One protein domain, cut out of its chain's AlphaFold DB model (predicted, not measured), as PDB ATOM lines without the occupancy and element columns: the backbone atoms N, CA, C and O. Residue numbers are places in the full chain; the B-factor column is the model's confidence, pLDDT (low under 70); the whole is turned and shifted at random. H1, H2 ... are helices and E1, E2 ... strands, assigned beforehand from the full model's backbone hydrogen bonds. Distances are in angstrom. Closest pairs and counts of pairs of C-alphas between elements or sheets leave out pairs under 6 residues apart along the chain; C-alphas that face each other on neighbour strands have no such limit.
ATOM      1  N   LEU A  84      11.007 -41.445  14.664       87.06
ATOM      2  CA  LEU A  84      10.975 -40.245  13.837       87.06
ATOM      3  C   LEU A  84      12.076 -40.341  12.781       87.06
ATOM      4  O   LEU A  84      13.213 -40.662  13.113       87.06
ATOM      5  N   ALA A  85      11.762 -40.010  11.529       89.75
ATOM      6  CA  ALA A  85      12.724 -40.053  10.435       89.75
ATOM      7  C   ALA A  85      12.623 -38.825   9.518       89.75
ATOM      8  O   ALA A  85      11.525 -38.349   9.221       89.75
ATOM      9  N   PHE A  86      13.772 -38.292   9.099       91.44
ATOM     10  CA  PHE A  86      13.883 -37.080   8.278       91.44
ATOM     11  C   PHE A  86      15.237 -36.989   7.561       91.44
ATOM     12  O   PHE A  86      16.198 -37.658   7.935       91.44
ATOM     13  N   PHE A  87      15.337 -36.126   6.547       92.94
ATOM     14  CA  PHE A  87      16.620 -35.765   5.936       92.94
ATOM     15  C   PHE A  87      17.224 -34.539   6.615       92.94
ATOM     16  O   PHE A  87      16.510 -33.610   6.997       92.94
ATOM     17  N   TYR A  88      18.547 -34.533   6.736       94.44
ATOM     18  CA  TYR A  88      19.310 -33.476   7.379       94.44
ATOM     19  C   TYR A  88      20.624 -33.231   6.630       94.44
ATOM     20  O   TYR A  88      21.294 -34.173   6.211       94.44
ATOM     21  N   ALA A  89      20.995 -31.963   6.482       93.56
ATOM     22  CA  ALA A  89      22.267 -31.528   5.914       93.56
ATOM     23  C   ALA A  89      22.922 -30.569   6.926       93.56
ATOM     24  O   ALA A  89      22.401 -29.465   7.121       93.56
ATOM     25  N   PRO A  90      23.988 -30.980   7.637       92.44
ATOM     26  CA  PRO A  90      24.641 -30.119   8.613       92.44
ATOM     27  C   PRO A  90      25.350 -28.941   7.921       92.44
ATOM     28  O   PRO A  90      25.875 -29.095   6.817       92.44
ATOM     29  N   PRO A  91      25.437 -27.767   8.570       90.12
ATOM     30  CA  PRO A  91      26.275 -26.667   8.108       90.12
ATOM     31  C   PRO A  91      27.719 -27.099   7.820       90.12
ATOM     32  O   PRO A  91      28.291 -27.921   8.536       90.12
ATOM     33  N   ASN A  92      28.323 -26.486   6.800       87.25
ATOM     34  CA  ASN A  92      29.688 -26.759   6.324       87.25
ATOM     35  C   ASN A  92      29.928 -28.189   5.795       87.25
ATOM     36  O   ASN A  92      31.079 -28.579   5.605       87.25
ATOM     37  N   ASP A  93      28.864 -28.947   5.528       86.88
ATOM     38  CA  ASP A  93      28.906 -30.231   4.833       86.88
ATOM     39  C   ASP A  93      28.156 -30.121   3.494       86.88
ATOM     40  O   ASP A  93      27.204 -29.348   3.361       86.88
ATOM     41  N   PHE A  94      28.585 -30.887   2.492       85.19
ATOM     42  CA  PHE A  94      27.886 -31.014   1.206       85.19
ATOM     43  C   PHE A  94      26.959 -32.234   1.169       85.19
ATOM     44  O   PHE A  94      26.187 -32.395   0.225       85.19
ATOM     45  N   GLN A  95      27.058 -33.093   2.181       89.00
ATOM     46  CA  GLN A  95      26.422 -34.392   2.239       89.00
ATOM     47  C   GLN A  95      25.042 -34.336   2.914       89.00
ATOM     48  O   GLN A  95      24.854 -33.720   3.964       89.00
ATOM     49  N   ILE A  96      24.073 -35.042   2.324       91.19
ATOM     50  CA  ILE A  96      22.742 -35.255   2.909       91.19
ATOM     51  C   ILE A  96      22.717 -36.583   3.669       91.19
ATOM     52  O   ILE A  96      23.149 -37.622   3.160       91.19
ATOM     53  N   TYR A  97      22.163 -36.557   4.875       93.06
ATOM     54  CA  TYR A  97      21.979 -37.721   5.733       93.06
ATOM     55  C   TYR A  97      20.489 -37.994   5.922       93.06
ATOM     56  O   TYR A  97      19.702 -37.078   6.162       93.06
ATOM     57  N   HIS A  98      20.103 -39.260   5.850       92.75
ATOM     58  CA  HIS A  98      18.851 -39.739   6.408       92.75
ATOM     59  C   HIS A  98      19.065 -40.021   7.898       92.75
ATOM     60  O   HIS A  98      19.988 -40.741   8.281       92.75
ATOM     61  N   ILE A  99      18.229 -39.427   8.740       93.88
ATOM     62  CA  ILE A  99      18.261 -39.571  10.190       93.88
ATOM     63  C   ILE A  99      17.043 -40.382  10.612       93.88
ATOM     64  O   ILE A  99      15.925 -39.957  10.332       93.88
ATOM     65  N   THR A 100      17.244 -41.477  11.349       92.56
ATOM     66  CA  THR A 100      16.195 -42.060  12.199       92.56
ATOM     67  C   THR A 100      16.511 -41.814  13.668       92.56
ATOM     68  O   THR A 100      17.667 -41.806  14.096       92.56
ATOM     69  N   CYS A 101      15.466 -41.580  14.446       91.00
ATOM     70  CA  CYS A 101      15.523 -41.248  15.855       91.00
ATOM     71  C   CYS A 101      14.504 -42.124  16.584       91.00
ATOM     72  O   CYS A 101      13.299 -41.968  16.391       91.00
ATOM     73  N   GLU A 102      14.990 -43.074  17.377       90.12
ATOM     74  CA  GLU A 102      14.175 -44.039  18.117       90.12
ATOM     75  C   GLU A 102      14.239 -43.705  19.610       90.12
ATOM     76  O   GLU A 102      15.323 -43.684  20.201       90.12
ATOM     77  N   GLU A 103      13.090 -43.435  20.228       88.75
ATOM     78  CA  GLU A 103      13.008 -43.208  21.672       88.75
ATOM     79  C   GLU A 103      13.237 -44.506  22.458       88.75
ATOM     80  O   GLU A 103      12.621 -45.541  22.196       88.75
ATOM     81  N   ILE A 104      14.131 -44.451  23.444       85.50
ATOM     82  CA  ILE A 104      14.491 -45.583  24.291       85.50
ATOM     83  C   ILE A 104      13.647 -45.534  25.562       85.50
ATOM     84  O   ILE A 104      13.979 -44.845  26.529       85.50
ATOM     85  N   SER A 105      12.576 -46.325  25.581       80.19
ATOM     86  CA  SER A 105      11.829 -46.628  26.804       80.19
ATOM     87  C   SER A 105      12.772 -47.128  27.900       80.19
ATOM     88  O   SER A 105      13.435 -48.150  27.727       80.19
ATOM     89  N   LEU A 106      12.802 -46.456  29.055       74.12
ATOM     90  CA  LEU A 106      13.628 -46.828  30.215       74.12
ATOM     91  C   LEU A 106      13.060 -48.038  30.983       74.12
ATOM     92  O   LEU A 106      12.779 -47.980  32.179       74.12
ATOM     93  N   SER A 107      12.876 -49.153  30.274       77.50
ATOM     94  CA  SER A 107      12.545 -50.452  30.856       77.50
ATOM     95  C   SER A 107      13.807 -51.173  31.343       77.50
ATOM     96  O   SER A 107      14.904 -50.925  30.840       77.50
ATOM     97  N   PHE A 108      13.656 -52.105  32.291       74.31
ATOM     98  CA  PHE A 108      14.765 -52.946  32.763       74.31
ATOM     99  C   PHE A 108      15.467 -53.670  31.602       74.31
ATOM    100  O   PHE A 108      16.686 -53.616  31.503       74.31
ATOM    101  N   GLU A 109      14.692 -54.251  30.682       75.69
ATOM    102  CA  GLU A 109      15.191 -54.934  29.481       75.69
ATOM    103  C   GLU A 109      16.031 -53.996  28.599       75.69
ATOM    104  O   GLU A 109      17.165 -54.311  28.246       75.69
ATOM    105  N   SER A 110      15.518 -52.799  28.305       71.00
ATOM    106  CA  SER A 110      16.200 -51.797  27.475       71.00
ATOM    107  C   SER A 110      17.503 -51.295  28.111       71.00
ATOM    108  O   SER A 110      18.496 -51.086  27.415       71.00
ATOM    109  N   VAL A 111      17.527 -51.144  29.440       72.19
ATOM    110  CA  VAL A 111      18.735 -50.777  30.195       72.19
ATOM    111  C   VAL A 111      19.742 -51.932  30.218       72.19
ATOM    112  O   VAL A 111      20.925 -51.704  29.971       72.19
ATOM    113  N   SER A 112      19.298 -53.176  30.432       71.31
ATOM    114  CA  SER A 112      20.160 -54.363  30.354       71.31
ATOM    115  C   SER A 112      20.787 -54.530  28.969       71.31
ATOM    116  O   SER A 112      21.984 -54.795  28.875       71.31
ATOM    117  N   GLN A 113      20.026 -54.315  27.892       69.00
ATOM    118  CA  GLN A 113      20.555 -54.316  26.527       69.00
ATOM    119  C   GLN A 113      21.623 -53.230  26.342       69.00
ATOM    120  O   GLN A 113      22.721 -53.536  25.882       69.00
ATOM    121  N   LEU A 114      21.355 -51.983  26.750       69.56
ATOM    122  CA  LEU A 114      22.309 -50.874  26.610       69.56
ATOM    123  C   LEU A 114      23.629 -51.126  27.368       69.56
ATOM    124  O   LEU A 114      24.702 -50.822  26.841       69.56
ATOM    125  N   ILE A 115      23.571 -51.736  28.557       68.75
ATOM    126  CA  ILE A 115      24.760 -52.137  29.329       68.75
ATOM    127  C   ILE A 115      25.524 -53.250  28.591       68.75
ATOM    128  O   ILE A 115      26.698 -53.080  28.270       68.75
ATOM    129  N   ASN A 116      24.842 -54.334  28.207       63.69
ATOM    130  CA  ASN A 116      25.447 -55.472  27.504       63.69
ATOM    131  C   ASN A 116      26.068 -55.088  26.141       63.69
ATOM    132  O   ASN A 116      27.060 -55.689  25.718       63.69
ATOM    133  N   HIS A 117      25.508 -54.084  25.455       54.69
ATOM    134  CA  HIS A 117      26.081 -53.491  24.243       54.69
ATOM    135  C   HIS A 117      27.331 -52.641  24.522       54.69
ATOM    136  O   HIS A 117      28.208 -52.570  23.663       54.69
ATOM    137  N   THR A 118      27.433 -52.017  25.699       54.06
ATOM    138  CA  THR A 118      28.579 -51.175  26.082       54.06
ATOM    139  C   THR A 118      29.808 -52.023  26.412       54.06
ATOM    140  O   THR A 118      30.900 -51.730  25.929       54.06
ATOM    141  N   ASP A 119      29.627 -53.130  27.136       45.03
ATOM    142  CA  ASP A 119      30.722 -54.048  27.486       45.03
ATOM    143  C   ASP A 119      31.250 -54.853  26.275       45.03
ATOM    144  O   ASP A 119      32.363 -55.376  26.301       45.03
ATOM    145  N   ASN A 120      30.489 -54.907  25.173       41.09
ATOM    146  CA  ASN A 120      30.855 -55.563  23.908       41.09
ATOM    147  C   ASN A 120      31.260 -54.564  22.803       41.09
ATOM    148  O   ASN A 120      30.944 -54.771  21.626       41.09
ATOM    149  N   SER A 121      31.999 -53.506  23.161       43.16
ATOM    150  CA  SER A 121      32.449 -52.393  22.289       43.16
ATOM    151  C   SER A 121      33.413 -52.771  21.131       43.16
ATOM    152  O   SER A 121      34.210 -51.962  20.661       43.16
ATOM    153  N   SER A 122      33.368 -54.013  20.646       43.19
ATOM    154  CA  SER A 122      34.135 -54.496  19.490       43.19
ATOM    155  C   SER A 122      33.427 -55.548  18.621       43.19
ATOM    156  O   SER A 122      33.964 -55.880  17.567       43.19
ATOM    157  N   SER A 123      32.253 -56.085  19.006       42.09
ATOM    158  CA  SER A 123      31.727 -57.317  18.374       42.09
ATOM    159  C   SER A 123      30.192 -57.425  18.256       42.09
ATOM    160  O   SER A 123      29.616 -58.493  18.456       42.09
ATOM    161  N   ILE A 124      29.494 -56.336  17.904       42.00
ATOM    162  CA  ILE A 124      28.048 -56.373  17.561       42.00
ATOM    163  C   ILE A 124      27.792 -55.767  16.164       42.00
ATOM    164  O   ILE A 124      26.838 -55.039  15.921       42.00
ATOM    165  N   HIS A 125      28.660 -56.109  15.206       40.59
ATOM    166  CA  HIS A 125      28.403 -55.983  13.766       40.59
ATOM    167  C   HIS A 125      29.076 -57.147  13.017       40.59
ATOM    168  O   HIS A 125      30.169 -57.005  12.485       40.59
ATOM    169  N   ASN A 126      28.407 -58.306  12.975       32.09
ATOM    170  CA  ASN A 126      28.796 -59.437  12.110       32.09
ATOM    171  C   ASN A 126      28.198 -59.337  10.687       32.09
ATOM    172  O   ASN A 126      28.348 -60.245   9.874       32.09
ATOM    173  N   TYR A 127      27.529 -58.222  10.392       40.50
ATOM    174  CA  TYR A 127      27.339 -57.723   9.032       40.50
ATOM    175  C   TYR A 127      28.489 -56.762   8.720       40.50
ATOM    176  O   TYR A 127      28.898 -56.036   9.632       40.50
ATOM    177  N   PRO A 128      28.987 -56.695   7.470       42.50
ATOM    178  CA  PRO A 128      29.917 -55.643   7.082       42.50
ATOM    179  C   PRO A 128      29.229 -54.300   7.321       42.50
ATOM    180  O   PRO A 128      28.256 -53.967   6.646       42.50
ATOM    181  N   ARG A 129      29.693 -53.552   8.329       51.44
ATOM    182  CA  ARG A 129      29.172 -52.218   8.617       51.44
ATOM    183  C   ARG A 129      29.467 -51.360   7.398       51.44
ATOM    184  O   ARG A 129      30.624 -51.053   7.136       51.44
ATOM    185  N   SER A 130      28.432 -51.017   6.644       60.91
ATOM    186  CA  SER A 130      28.580 -50.173   5.473       60.91
ATOM    187  C   SER A 130      29.124 -48.815   5.915       60.91
ATOM    188  O   SER A 130      28.645 -48.216   6.885       60.91
ATOM    189  N   ASN A 131      30.145 -48.324   5.208       72.62
ATOM    190  CA  ASN A 131      30.884 -47.110   5.575       72.62
ATOM    191  C   ASN A 131      30.051 -45.819   5.410       72.62
ATOM    192  O   ASN A 131      30.611 -44.731   5.439       72.62
ATOM    193  N   ASN A 132      28.725 -45.937   5.267       84.75
ATOM    194  CA  ASN A 132      27.726 -44.875   5.222       84.75
ATOM    195  C   ASN A 132      26.854 -44.783   6.501       84.75
ATOM    196  O   ASN A 132      26.030 -43.875   6.566       84.75
ATOM    197  N   ILE A 133      27.007 -45.652   7.520       89.38
ATOM    198  CA  ILE A 133      26.155 -45.637   8.737       89.38
ATOM    199  C   ILE A 133      26.910 -45.226  10.017       89.38
ATOM    200  O   ILE A 133      27.822 -45.913  10.498       89.38
ATOM    201  N   TYR A 134      26.434 -44.151  10.652       90.62
ATOM    202  CA  TYR A 134      26.824 -43.688  11.988       90.62
ATOM    203  C   TYR A 134      25.665 -43.845  12.986       90.62
ATOM    204  O   TYR A 134      24.502 -43.709  12.622       90.62
ATOM    205  N   VAL A 135      25.968 -44.140  14.253       91.94
ATOM    206  CA  VAL A 135      24.961 -44.306  15.319       91.94
ATOM    207  C   VAL A 135      25.476 -43.649  16.591       91.94
ATOM    208  O   VAL A 135      26.631 -43.862  16.968       91.94
ATOM    209  N   PHE A 136      24.634 -42.871  17.271       91.38
ATOM    210  CA  PHE A 136      24.945 -42.304  18.581       91.38
ATOM    211  C   PHE A 136      23.706 -42.181  19.472       91.38
ATOM    212  O   PHE A 136      22.576 -42.145  18.994       91.38
ATOM    213  N   TYR A 137      23.930 -42.074  20.782       90.69
ATOM    214  CA  TYR A 137      22.876 -41.848  21.769       90.69
ATOM    215  C   TYR A 137      22.811 -40.379  22.211       90.69
ATOM    216  O   TYR A 137      23.832 -39.672  22.286       90.69
ATOM    217  N   HIS A 138      21.603 -39.900  22.504       89.44
ATOM    218  CA  HIS A 138      21.361 -38.529  22.941       89.44
ATOM    219  C   HIS A 138      20.161 -38.419  23.885       89.44
ATOM    220  O   HIS A 138      19.028 -38.685  23.504       89.44
ATOM    221  N   GLU A 139      20.419 -37.960  25.104       89.56
ATOM    222  CA  GLU A 139      19.410 -37.448  26.033       89.56
ATOM    223  C   GLU A 139      18.965 -36.038  25.618       89.56
ATOM    224  O   GLU A 139      19.828 -35.209  25.331       89.56
ATOM    225  N   GLN A 140      17.656 -35.772  25.600       85.50
ATOM    226  CA  GLN A 140      17.053 -34.452  25.365       85.50
ATOM    227  C   GLN A 140      16.337 -33.982  26.649       85.50
ATOM    228  O   GLN A 140      15.185 -34.375  26.874       85.50
ATOM    229  N   PRO A 141      16.984 -33.183  27.522       83.19
ATOM    230  CA  PRO A 141      16.457 -32.837  28.848       83.19
ATOM    231  C   PRO A 141      15.093 -32.132  28.843       83.19
ATOM    232  O   PRO A 141      14.290 -32.330  29.756       83.19
ATOM    233  N   GLU A 142      14.808 -31.335  27.813       83.12
ATOM    234  CA  GLU A 142      13.600 -30.511  27.678       83.12
ATOM    235  C   GLU A 142      12.329 -31.361  27.548       83.12
ATOM    236  O   GLU A 142      11.280 -31.008  28.088       83.12
ATOM    237  N   ILE A 143      12.440 -32.501  26.858       80.00
ATOM    238  CA  ILE A 143      11.360 -33.478  26.638       80.00
ATOM    239  C   ILE A 143      11.550 -34.771  27.447       80.00
ATOM    240  O   ILE A 143      10.655 -35.608  27.475       80.00
ATOM    241  N   LYS A 144      12.682 -34.903  28.155       82.38
ATOM    242  CA  LYS A 144      13.051 -36.018  29.051       82.38
ATOM    243  C   LYS A 144      13.155 -37.394  28.377       82.38
ATOM    244  O   LYS A 144      13.076 -38.415  29.057       82.38
ATOM    245  N   GLY A 145      13.363 -37.417  27.062       84.69
ATOM    246  CA  GLY A 145      13.592 -38.637  26.288       84.69
ATOM    247  C   GLY A 145      15.082 -38.930  26.089       84.69
ATOM    248  O   GLY A 145      15.904 -38.015  25.990       84.69
ATOM    249  N   ILE A 146      15.430 -40.213  25.987       88.50
ATOM    250  CA  ILE A 146      16.740 -40.669  25.505       88.50
ATOM    251  C   ILE A 146      16.525 -41.317  24.144       88.50
ATOM    252  O   ILE A 146      15.664 -42.177  23.997       88.50
ATOM    253  N   TYR A 147      17.318 -40.915  23.157       89.31
ATOM    254  CA  TYR A 147      17.146 -41.313  21.767       89.31
ATOM    255  C   TYR A 147      18.372 -42.047  21.233       89.31
ATOM    256  O   TYR A 147      19.515 -41.619  21.433       89.31
ATOM    257  N   LYS A 148      18.126 -43.135  20.503       91.62
ATOM    258  CA  LYS A 148      19.077 -43.746  19.575       91.62
ATOM    259  C   LYS A 148      18.941 -43.024  18.239       91.62
ATOM    260  O   LYS A 148      17.888 -43.079  17.611       91.62
ATOM    261  N   VAL A 149      20.004 -42.355  17.807       92.38
ATOM    262  CA  VAL A 149      20.052 -41.626  16.537       92.38
ATOM    263  C   VAL A 149      20.903 -42.418  15.550       92.38
ATOM    264  O   VAL A 149      22.108 -42.585  15.757       92.38
ATOM    265  N   THR A 150      20.280 -42.905  14.481       93.31
ATOM    266  CA  THR A 150      20.951 -43.556  13.348       93.31
ATOM    267  C   THR A 150      21.045 -42.552  12.209       93.31
ATOM    268  O   THR A 150      20.062 -41.908  11.861       93.31
ATOM    269  N   CYS A 151      22.234 -42.407  11.638       93.12
ATOM    270  CA  CYS A 151      22.521 -41.509  10.530       93.12
ATOM    271  C   CYS A 151      23.020 -42.350   9.355       93.12
ATOM    272  O   CYS A 151      24.079 -42.972   9.454       93.12
ATOM    273  N   GLU A 152      22.281 -42.358   8.253       92.00
ATOM    274  CA  GLU A 152      22.651 -43.021   7.008       92.00
ATOM    275  C   GLU A 152      23.011 -41.968   5.950       92.00
ATOM    276  O   GLU A 152      22.204 -41.109   5.595       92.00
ATOM    277  N   MET A 153      24.248 -42.005   5.462       89.94
ATOM    278  CA  MET A 153      24.728 -41.122   4.407       89.94
ATOM    279  C   MET A 153      24.116 -41.537   3.058       89.94
ATOM    280  O   MET A 153      24.255 -42.685   2.623       89.94
ATOM    281  N   ILE A 154      23.441 -40.597   2.389       87.25
ATOM    282  CA  ILE A 154      22.728 -40.844   1.132       87.25
ATOM    283  C   ILE A 154      23.636 -40.545  -0.066       87.25
ATOM    284  O   ILE A 154      24.111 -39.426  -0.235       87.25
ATOM    285  N   SER A 155      23.847 -41.531  -0.943       84.50
ATOM    286  CA  SER A 155      24.661 -41.348  -2.153       84.50
ATOM    287  C   SER A 155      24.129 -40.210  -3.035       84.50
ATOM    288  O   SER A 155      22.945 -40.176  -3.377       84.50
ATOM    289  N   HIS A 156      25.021 -39.317  -3.473       83.31
ATOM    290  CA  HIS A 156      24.674 -38.239  -4.404       83.31
ATOM    291  C   HIS A 156      24.116 -38.792  -5.727       83.31
ATOM    292  O   HIS A 156      23.161 -38.238  -6.266       83.31
ATOM    293  N   THR A 157      24.625 -39.932  -6.210       83.00
ATOM    294  CA  THR A 157      24.108 -40.606  -7.412       83.00
ATOM    295  C   THR A 157      22.664 -41.075  -7.234       83.00
ATOM    296  O   THR A 157      21.858 -40.913  -8.151       83.00
ATOM    297  N   PHE A 158      22.306 -41.583  -6.047       83.50
ATOM    298  CA  PHE A 158      20.913 -41.902  -5.728       83.50
ATOM    299  C   PHE A 158      20.041 -40.641  -5.751       83.50
ATOM    300  O   PHE A 158      18.986 -40.658  -6.375       83.50
ATOM    301  N   ILE A 159      20.486 -39.535  -5.140       85.81
ATOM    302  CA  ILE A 159      19.724 -38.272  -5.117       85.81
ATOM    303  C   ILE A 159      19.457 -37.776  -6.546       85.81
ATOM    304  O   ILE A 159      18.316 -37.452  -6.873       85.81
ATOM    305  N   PHE A 160      20.466 -37.782  -7.422       83.75
ATOM    306  CA  PHE A 160      20.290 -37.400  -8.827       83.75
ATOM    307  C   PHE A 160      19.337 -38.334  -9.584       83.75
ATOM    308  O   PHE A 160      18.459 -37.846 -10.297       83.75
ATOM    309  N   GLN A 161      19.444 -39.659  -9.421       82.12
ATOM    310  CA  GLN A 161      18.526 -40.594 -10.083       82.12
ATOM    311  C   GLN A 161      17.093 -40.505  -9.536       82.12
ATOM    312  O   GLN A 161      16.147 -40.549 -10.318       82.12
ATOM    313  N   PHE A 162      16.911 -40.308  -8.229       84.69
ATOM    314  CA  PHE A 162      15.600 -40.136  -7.595       84.69
ATOM    315  C   PHE A 162      14.905 -38.848  -8.063       84.69
ATOM    316  O   PHE A 162      13.724 -38.870  -8.410       84.69
ATOM    317  N   LEU A 163      15.647 -37.738  -8.165       86.81
ATOM    318  CA  LEU A 163      15.143 -36.491  -8.746       86.81
ATOM    319  C   LEU A 163      14.810 -36.649 -10.237       86.81
ATOM    320  O   LEU A 163      13.737 -36.225 -10.661       86.81
ATOM    321  N   ASN A 164      15.667 -37.306 -11.026       84.06
ATOM    322  CA  ASN A 164      15.395 -37.558 -12.447       84.06
ATOM    323  C   ASN A 164      14.163 -38.455 -12.658       84.06
ATOM    324  O   ASN A 164      13.358 -38.181 -13.549       84.06
ATOM    325  N   LYS A 165      13.965 -39.467 -11.803       84.38
ATOM    326  CA  LYS A 165      12.762 -40.307 -11.784       84.38
ATOM    327  C   LYS A 165      11.508 -39.478 -11.483       84.38
ATOM    328  O   LYS A 165      10.539 -39.564 -12.222       84.38
ATOM    329  N   ILE A 166      11.521 -38.649 -10.438       85.19
ATOM    330  CA  ILE A 166      10.339 -37.864 -10.034       85.19
ATOM    331  C   ILE A 166       9.999 -36.739 -11.022       85.19
ATOM    332  O   ILE A 166       8.822 -36.449 -11.225       85.19
ATOM    333  N   ILE A 167      11.000 -36.088 -11.622       86.81
ATOM    334  CA  ILE A 167      10.793 -34.897 -12.463       86.81
ATOM    335  C   ILE A 167      10.598 -35.265 -13.945       86.81
ATOM    336  O   ILE A 167       9.847 -34.584 -14.643       86.81
ATOM    337  N   TYR A 168      11.250 -36.328 -14.431       85.69
ATOM    338  CA  TYR A 168      11.307 -36.674 -15.860       85.69
ATOM    339  C   TYR A 168      10.915 -38.128 -16.187       85.69
ATOM    340  O   TYR A 168      11.044 -38.522 -17.345       85.69
ATOM    341  N   ASP A 169      10.478 -38.922 -15.199       79.50
ATOM    342  CA  ASP A 169      10.154 -40.359 -15.324       79.50
ATOM    343  C   ASP A 169      11.270 -41.190 -15.994       79.50
ATOM    344  O   ASP A 169      11.029 -42.099 -16.786       79.50
ATOM    345  N   ASN A 170      12.536 -40.837 -15.718       75.06
ATOM    346  CA  ASN A 170      13.690 -41.399 -16.420       75.06
ATOM    347  C   ASN A 170      14.819 -41.833 -15.469       75.06
ATOM    348  O   ASN A 170      15.364 -41.038 -14.700       75.06
ATOM    349  N   LEU A 171      15.199 -43.111 -15.571       65.50
ATOM    350  CA  LEU A 171      16.283 -43.747 -14.824       65.50
ATOM    351  C   LEU A 171      17.573 -43.781 -15.661       65.50
ATOM    352  O   LEU A 171      17.908 -44.784 -16.294       65.50
ATOM    353  N   PHE A 172      18.334 -42.686 -15.638       63.66
ATOM    354  CA  PHE A 172      19.667 -42.641 -16.248       63.66
ATOM    355  C   PHE A 172      20.679 -43.477 -15.445       63.66
ATOM    356  O   PHE A 172      21.209 -43.031 -14.429       63.66
ATOM    357  N   ALA A 173      20.983 -44.681 -15.940       58.81
ATOM    358  CA  ALA A 173      21.928 -45.619 -15.320       58.81
ATOM    359  C   ALA A 173      23.424 -45.292 -15.562       58.81
ATOM    360  O   ALA A 173      24.299 -45.925 -14.975       58.81
ATOM    361  N   GLN A 174      23.738 -44.324 -16.429       56.50
ATOM    362  CA  GLN A 174      25.105 -43.974 -16.842       56.50
ATOM    363  C   GLN A 174      25.664 -42.807 -16.008       56.50
ATOM    364  O   GLN A 174      25.748 -41.675 -16.477       56.50
ATOM    365  N   TYR A 175      26.061 -43.102 -14.769       60.78
ATOM    366  CA  TYR A 175      26.871 -42.211 -13.932       60.78
ATOM    367  C   TYR A 175      28.075 -42.985 -13.387       60.78
ATOM    368  O   TYR A 175      27.962 -43.712 -12.400       60.78
ATOM    369  N   GLU A 176      29.226 -42.851 -14.048       49.53
ATOM    370  CA  GLU A 176      30.470 -43.490 -13.613       49.53
ATOM    371  C   GLU A 176      30.921 -42.935 -12.256       49.53
ATOM    372  O   GLU A 176      31.235 -41.754 -12.135       49.53
ATOM    373  N   TYR A 177      30.962 -43.807 -11.244       53.03
ATOM    374  CA  TYR A 177      31.740 -43.669 -10.007       53.03
ATOM    375  C   TYR A 177      31.933 -42.239  -9.458       53.03
ATOM    376  O   TYR A 177      33.053 -41.799  -9.194       53.03
ATOM    377  N   TYR A 178      30.833 -41.575  -9.087       53.78
ATOM    378  CA  TYR A 178      30.897 -40.784  -7.856       53.78
ATOM    379  C   TYR A 178      31.261 -41.759  -6.734       53.78
ATOM    380  O   TYR A 178      30.469 -42.647  -6.404       53.78
ATOM    381  N   HIS A 179      32.493 -41.654  -6.229       53.38
ATOM    382  CA  HIS A 179      33.008 -42.547  -5.196       53.38
ATOM    383  C   HIS A 179      32.017 -42.646  -4.031       53.38
ATOM    384  O   HIS A 179      31.423 -41.646  -3.626       53.38
ATOM    385  N   GLN A 180      31.858 -43.851  -3.479       56.16
ATOM    386  CA  GLN A 180      31.146 -44.039  -2.218       56.16
ATOM    387  C   GLN A 180      31.909 -43.265  -1.140       56.16
ATOM    388  O   GLN A 180      32.949 -43.716  -0.665       56.16
ATOM    389  N   GLN A 181      31.436 -42.058  -0.829       63.94
ATOM    390  CA  GLN A 181      32.074 -41.184   0.141       63.94
ATOM    391  C   GLN A 181      31.959 -41.844   1.512       63.94
ATOM    392  O   GLN A 181      30.863 -42.096   2.007       63.94
ATOM    393  N   GLU A 182      33.098 -42.194   2.100       71.31
ATOM    394  CA  GLU A 182      33.104 -42.838   3.406       71.31
ATOM    395  C   GLU A 182      32.757 -41.823   4.497       71.31
ATOM    396  O   GLU A 182      33.150 -40.650   4.453       71.31
ATOM    397  N   PHE A 183      32.030 -42.289   5.509       79.31
ATOM    398  CA  PHE A 183      31.573 -41.497   6.642       79.31
ATOM    399  C   PHE A 183      32.734 -41.201   7.595       79.31
ATOM    400  O   PHE A 183      32.809 -41.736   8.699       79.31
ATOM    401  N   SER A 184      33.665 -40.357   7.147       85.00
ATOM    402  CA  SER A 184      34.846 -39.951   7.908       85.00
ATOM    403  C   SER A 184      34.483 -39.356   9.273       85.00
ATOM    404  O   SER A 184      33.396 -38.809   9.480       85.00
ATOM    405  N   ASN A 185      35.436 -39.401  10.203       86.06
ATOM    406  CA  ASN A 185      35.246 -38.884  11.560       86.06
ATOM    407  C   ASN A 185      34.823 -37.402  11.566       86.06
ATOM    408  O   ASN A 185      33.969 -37.026  12.362       86.06
ATOM    409  N   SER A 186      35.330 -36.578  10.639       87.31
ATOM    410  CA  SER A 186      34.941 -35.164  10.531       87.31
ATOM    411  C   SER A 186      33.471 -34.984  10.140       87.31
ATOM    412  O   SER A 186      32.793 -34.137  10.716       87.31
ATOM    413  N   HIS A 187      32.951 -35.805   9.220       88.50
ATOM    414  CA  HIS A 187      31.523 -35.830   8.890       88.50
ATOM    415  C   HIS A 187      30.686 -36.282  10.102       88.50
ATOM    416  O   HIS A 187      29.689 -35.646  10.437       88.50
ATOM    417  N   GLN A 188      31.110 -37.343  10.808       90.56
ATOM    418  CA  GLN A 188      30.413 -37.855  12.001       90.56
ATOM    419  C   GLN A 188      30.350 -36.816  13.133       90.56
ATOM    420  O   GLN A 188      29.301 -36.629  13.752       90.56
ATOM    421  N   GLU A 189      31.462 -36.130  13.406       91.75
ATOM    422  CA  GLU A 189      31.569 -35.099  14.442       91.75
ATOM    423  C   GLU A 189      30.762 -33.847  14.087       91.75
ATOM    424  O   GLU A 189      29.983 -33.377  14.921       91.75
ATOM    425  N   ASN A 190      30.876 -33.351  12.848       93.25
ATOM    426  CA  ASN A 190      30.117 -32.195  12.366       93.25
ATOM    427  C   ASN A 190      28.606 -32.461  12.416       93.25
ATOM    428  O   ASN A 190      27.854 -31.688  13.020       93.25
ATOM    429  N   LEU A 191      28.169 -33.603  11.869       93.50
ATOM    430  CA  LEU A 191      26.774 -34.026  11.915       93.50
ATOM    431  C   LEU A 191      26.272 -34.108  13.356       93.50
ATOM    432  O   LEU A 191      25.254 -33.508  13.678       93.50
ATOM    433  N   LYS A 192      26.986 -34.806  14.244       94.06
ATOM    434  CA  LYS A 192      26.580 -34.974  15.646       94.06
ATOM    435  C   LYS A 192      26.515 -33.648  16.402       94.06
ATOM    436  O   LYS A 192      25.598 -33.457  17.196       94.06
ATOM    437  N   PHE A 193      27.450 -32.729  16.175       94.06
ATOM    438  CA  PHE A 193      27.470 -31.420  16.837       94.06
ATOM    439  C   PHE A 193      26.288 -30.533  16.434       94.06
ATOM    440  O   PHE A 193      25.705 -29.863  17.291       94.06
ATOM    441  N   HIS A 194      25.929 -30.529  15.150       94.81
ATOM    442  CA  HIS A 194      24.815 -29.737  14.636       94.81
ATOM    443  C   HIS A 194      23.461 -30.415  14.889       94.81
ATOM    444  O   HIS A 194      22.586 -29.813  15.517       94.81
ATOM    445  N   LEU A 195      23.323 -31.701  14.556       93.81
ATOM    446  CA  LEU A 195      22.085 -32.459  14.732       93.81
ATOM    447  C   LEU A 195      21.615 -32.478  16.191       93.81
ATOM    448  O   LEU A 195      20.422 -32.343  16.428       93.81
ATOM    449  N   LYS A 196      22.514 -32.570  17.184       91.62
ATOM    450  CA  LYS A 196      22.116 -32.498  18.603       91.62
ATOM    451  C   LYS A 196      21.391 -31.197  18.975       91.62
ATOM    452  O   LYS A 196      20.464 -31.236  19.776       91.62
ATOM    453  N   LYS A 197      21.780 -30.062  18.386       90.50
ATOM    454  CA  LYS A 197      21.135 -28.758  18.626       90.50
ATOM    455  C   LYS A 197      19.784 -28.666  17.926       90.50
ATOM    456  O   LYS A 197      18.831 -28.133  18.483       90.50
ATOM    457  N   ASP A 198      19.710 -29.196  16.710       91.44
ATOM    458  CA  ASP A 198      18.541 -29.010  15.857       91.44
ATOM    459  C   ASP A 198      17.441 -30.044  16.135       91.44
ATOM    460  O   ASP A 198      16.263 -29.724  15.975       91.44
ATOM    461  N   LEU A 199      17.797 -31.249  16.599       88.69
ATOM    462  CA  LEU A 199      16.910 -32.407  16.781       88.69
ATOM    463  C   LEU A 199      15.677 -32.125  17.662       88.69
ATOM    464  O   LEU A 199      14.614 -32.690  17.402       88.69
ATOM    465  N   ILE A 200      15.756 -31.205  18.630       87.50
ATOM    466  CA  ILE A 200      14.589 -30.770  19.418       87.50
ATOM    467  C   ILE A 200      13.458 -30.213  18.528       87.50
ATOM    468  O   ILE A 200      12.287 -30.515  18.750       87.50
ATOM    469  N   HIS A 201      13.785 -29.496  17.447       86.38
ATOM    470  CA  HIS A 201      12.811 -28.941  16.498       86.38
ATOM    471  C   HIS A 201      12.153 -30.002  15.602       86.38
ATOM    472  O   HIS A 201      11.154 -29.706  14.937       86.38
ATOM    473  N   TYR A 202      12.713 -31.211  15.554       85.38
ATOM    474  CA  TYR A 202      12.154 -32.363  14.848       85.38
ATOM    475  C   TYR A 202      11.339 -33.259  15.795       85.38
ATOM    476  O   TYR A 202      10.313 -33.789  15.380       85.38
ATOM    477  N   LEU A 203      11.755 -33.379  17.063       81.81
ATOM    478  CA  LEU A 203      11.073 -34.179  18.092       81.81
ATOM    479  C   LEU A 203       9.792 -33.533  18.647       81.81
ATOM    480  O   LEU A 203       8.923 -34.246  19.144       81.81
ATOM    481  N   VAL A 204       9.621 -32.209  18.534       75.88
ATOM    482  CA  VAL A 204       8.325 -31.556  18.803       75.88
ATOM    483  C   VAL A 204       7.282 -32.024  17.768       75.88
ATOM    484  O   VAL A 204       7.484 -31.778  16.574       75.88
ATOM    485  N   PRO A 205       6.149 -32.636  18.180       61.72
ATOM    486  CA  PRO A 205       5.178 -33.203  17.249       61.72
ATOM    487  C   PRO A 205       4.594 -32.178  16.271       61.72
ATOM    488  O   PRO A 205       3.886 -31.246  16.652       61.72
ATOM    489  N   LYS A 206       4.842 -32.402  14.979       58.41
ATOM    490  CA  LYS A 206       4.187 -31.712  13.862       58.41
ATOM    491  C   LYS A 206       3.210 -32.685  13.212       58.41
ATOM    492  O   LYS A 206       3.567 -33.831  12.952       58.41
ATOM    493  N   GLN A 207       1.983 -32.244  12.936       48.00
ATOM    494  CA  GLN A 207       1.028 -33.054  12.177       48.00
ATOM    495  C   GLN A 207       1.486 -33.112  10.712       48.00
ATOM    496  O   GLN A 207       1.412 -32.112  10.002       48.00
ATOM    497  N   VAL A 208       1.997 -34.266  10.276       55.50
ATOM    498  CA  VAL A 208       2.505 -34.490   8.913       55.50
ATOM    499  C   VAL A 208       1.780 -35.681   8.287       55.50
ATOM    500  O   VAL A 208       1.638 -36.735   8.904       55.50
TER     501      VAL A 208
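Overview. This is residues 84 to 208 of the 265 residues of an uncharacterized protein of Rhizophagus clarus (UniProt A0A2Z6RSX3). A strongly twisted wall of four strands has H3 slanting over one face, while H1 and H2 lie beyond opposite ends of the strands. Residues 107 to 113 and 115 to 129, which include most of H1, stick out. The 125 printed residues include four helices and four strands, along the chain E1 E2 H1 E3 E4 H2 H3 H4; the sheet, E1 E2 E4 E3, is antiparallel. The class is mixed; the whole is loose, with a radius of gyration of the C-alphas of 17.2 A and spans of 51 by 38 by 27 A.

Along the chain. E1, residues 84 to 88, begins with C-alpha 84 at (10.975, -40.245, 13.837). E2 is 97 to 103, 19.1 A; H1 108 to 119, 16.8 A; E3 133 to 140, 22.0 A; E4 145 to 153, 24.7 A; H2 156 to 168, 17.7 A; H3 185 to 198, 19.9 A. H4, 200 to 203, ends with C-alpha 203 at (11.073, -34.179, 18.092).

Arrangement. Hairpin E1 and E2 has N 86 and O 99 at 3.0 A; E2 and E4 have N 100 and O 150 at 2.9 A; hairpin E3 and E4 has N 136 and O 149 at 3.0 A. E2, H1 and E3 form a split strand-helix-strand unit, E4 lying between its strands, with a right-handed crossover. H3 on one face makes two layers, sheet and helix, at a height over the sheet of 8.2 A. It runs slantwise over E4, at 45 degrees on the local plane, and is only just not over E2 and E3, with 2 C-alphas falling on each. The closest C-alphas of E3 and H3 are those of Tyr 134 and Gln 188, 6.8 A. H4 only grazes the sheet. H1 and H2 are not on it. O i to N i+4 pairs are within hydrogen-bond range throughout H1 and H2, and 9 of 10 in H3; H4 is too short for one.

Size, cuts and confidence. The C-alphas of Phe 108 and Gln 174 are farthest apart, 51.5 A. The printed part has no cut. The links H1 to E3 and H2 to H3 are long. pLDDT is under 70 in residues 113 to 130, 171 to 181 and 205 to 208.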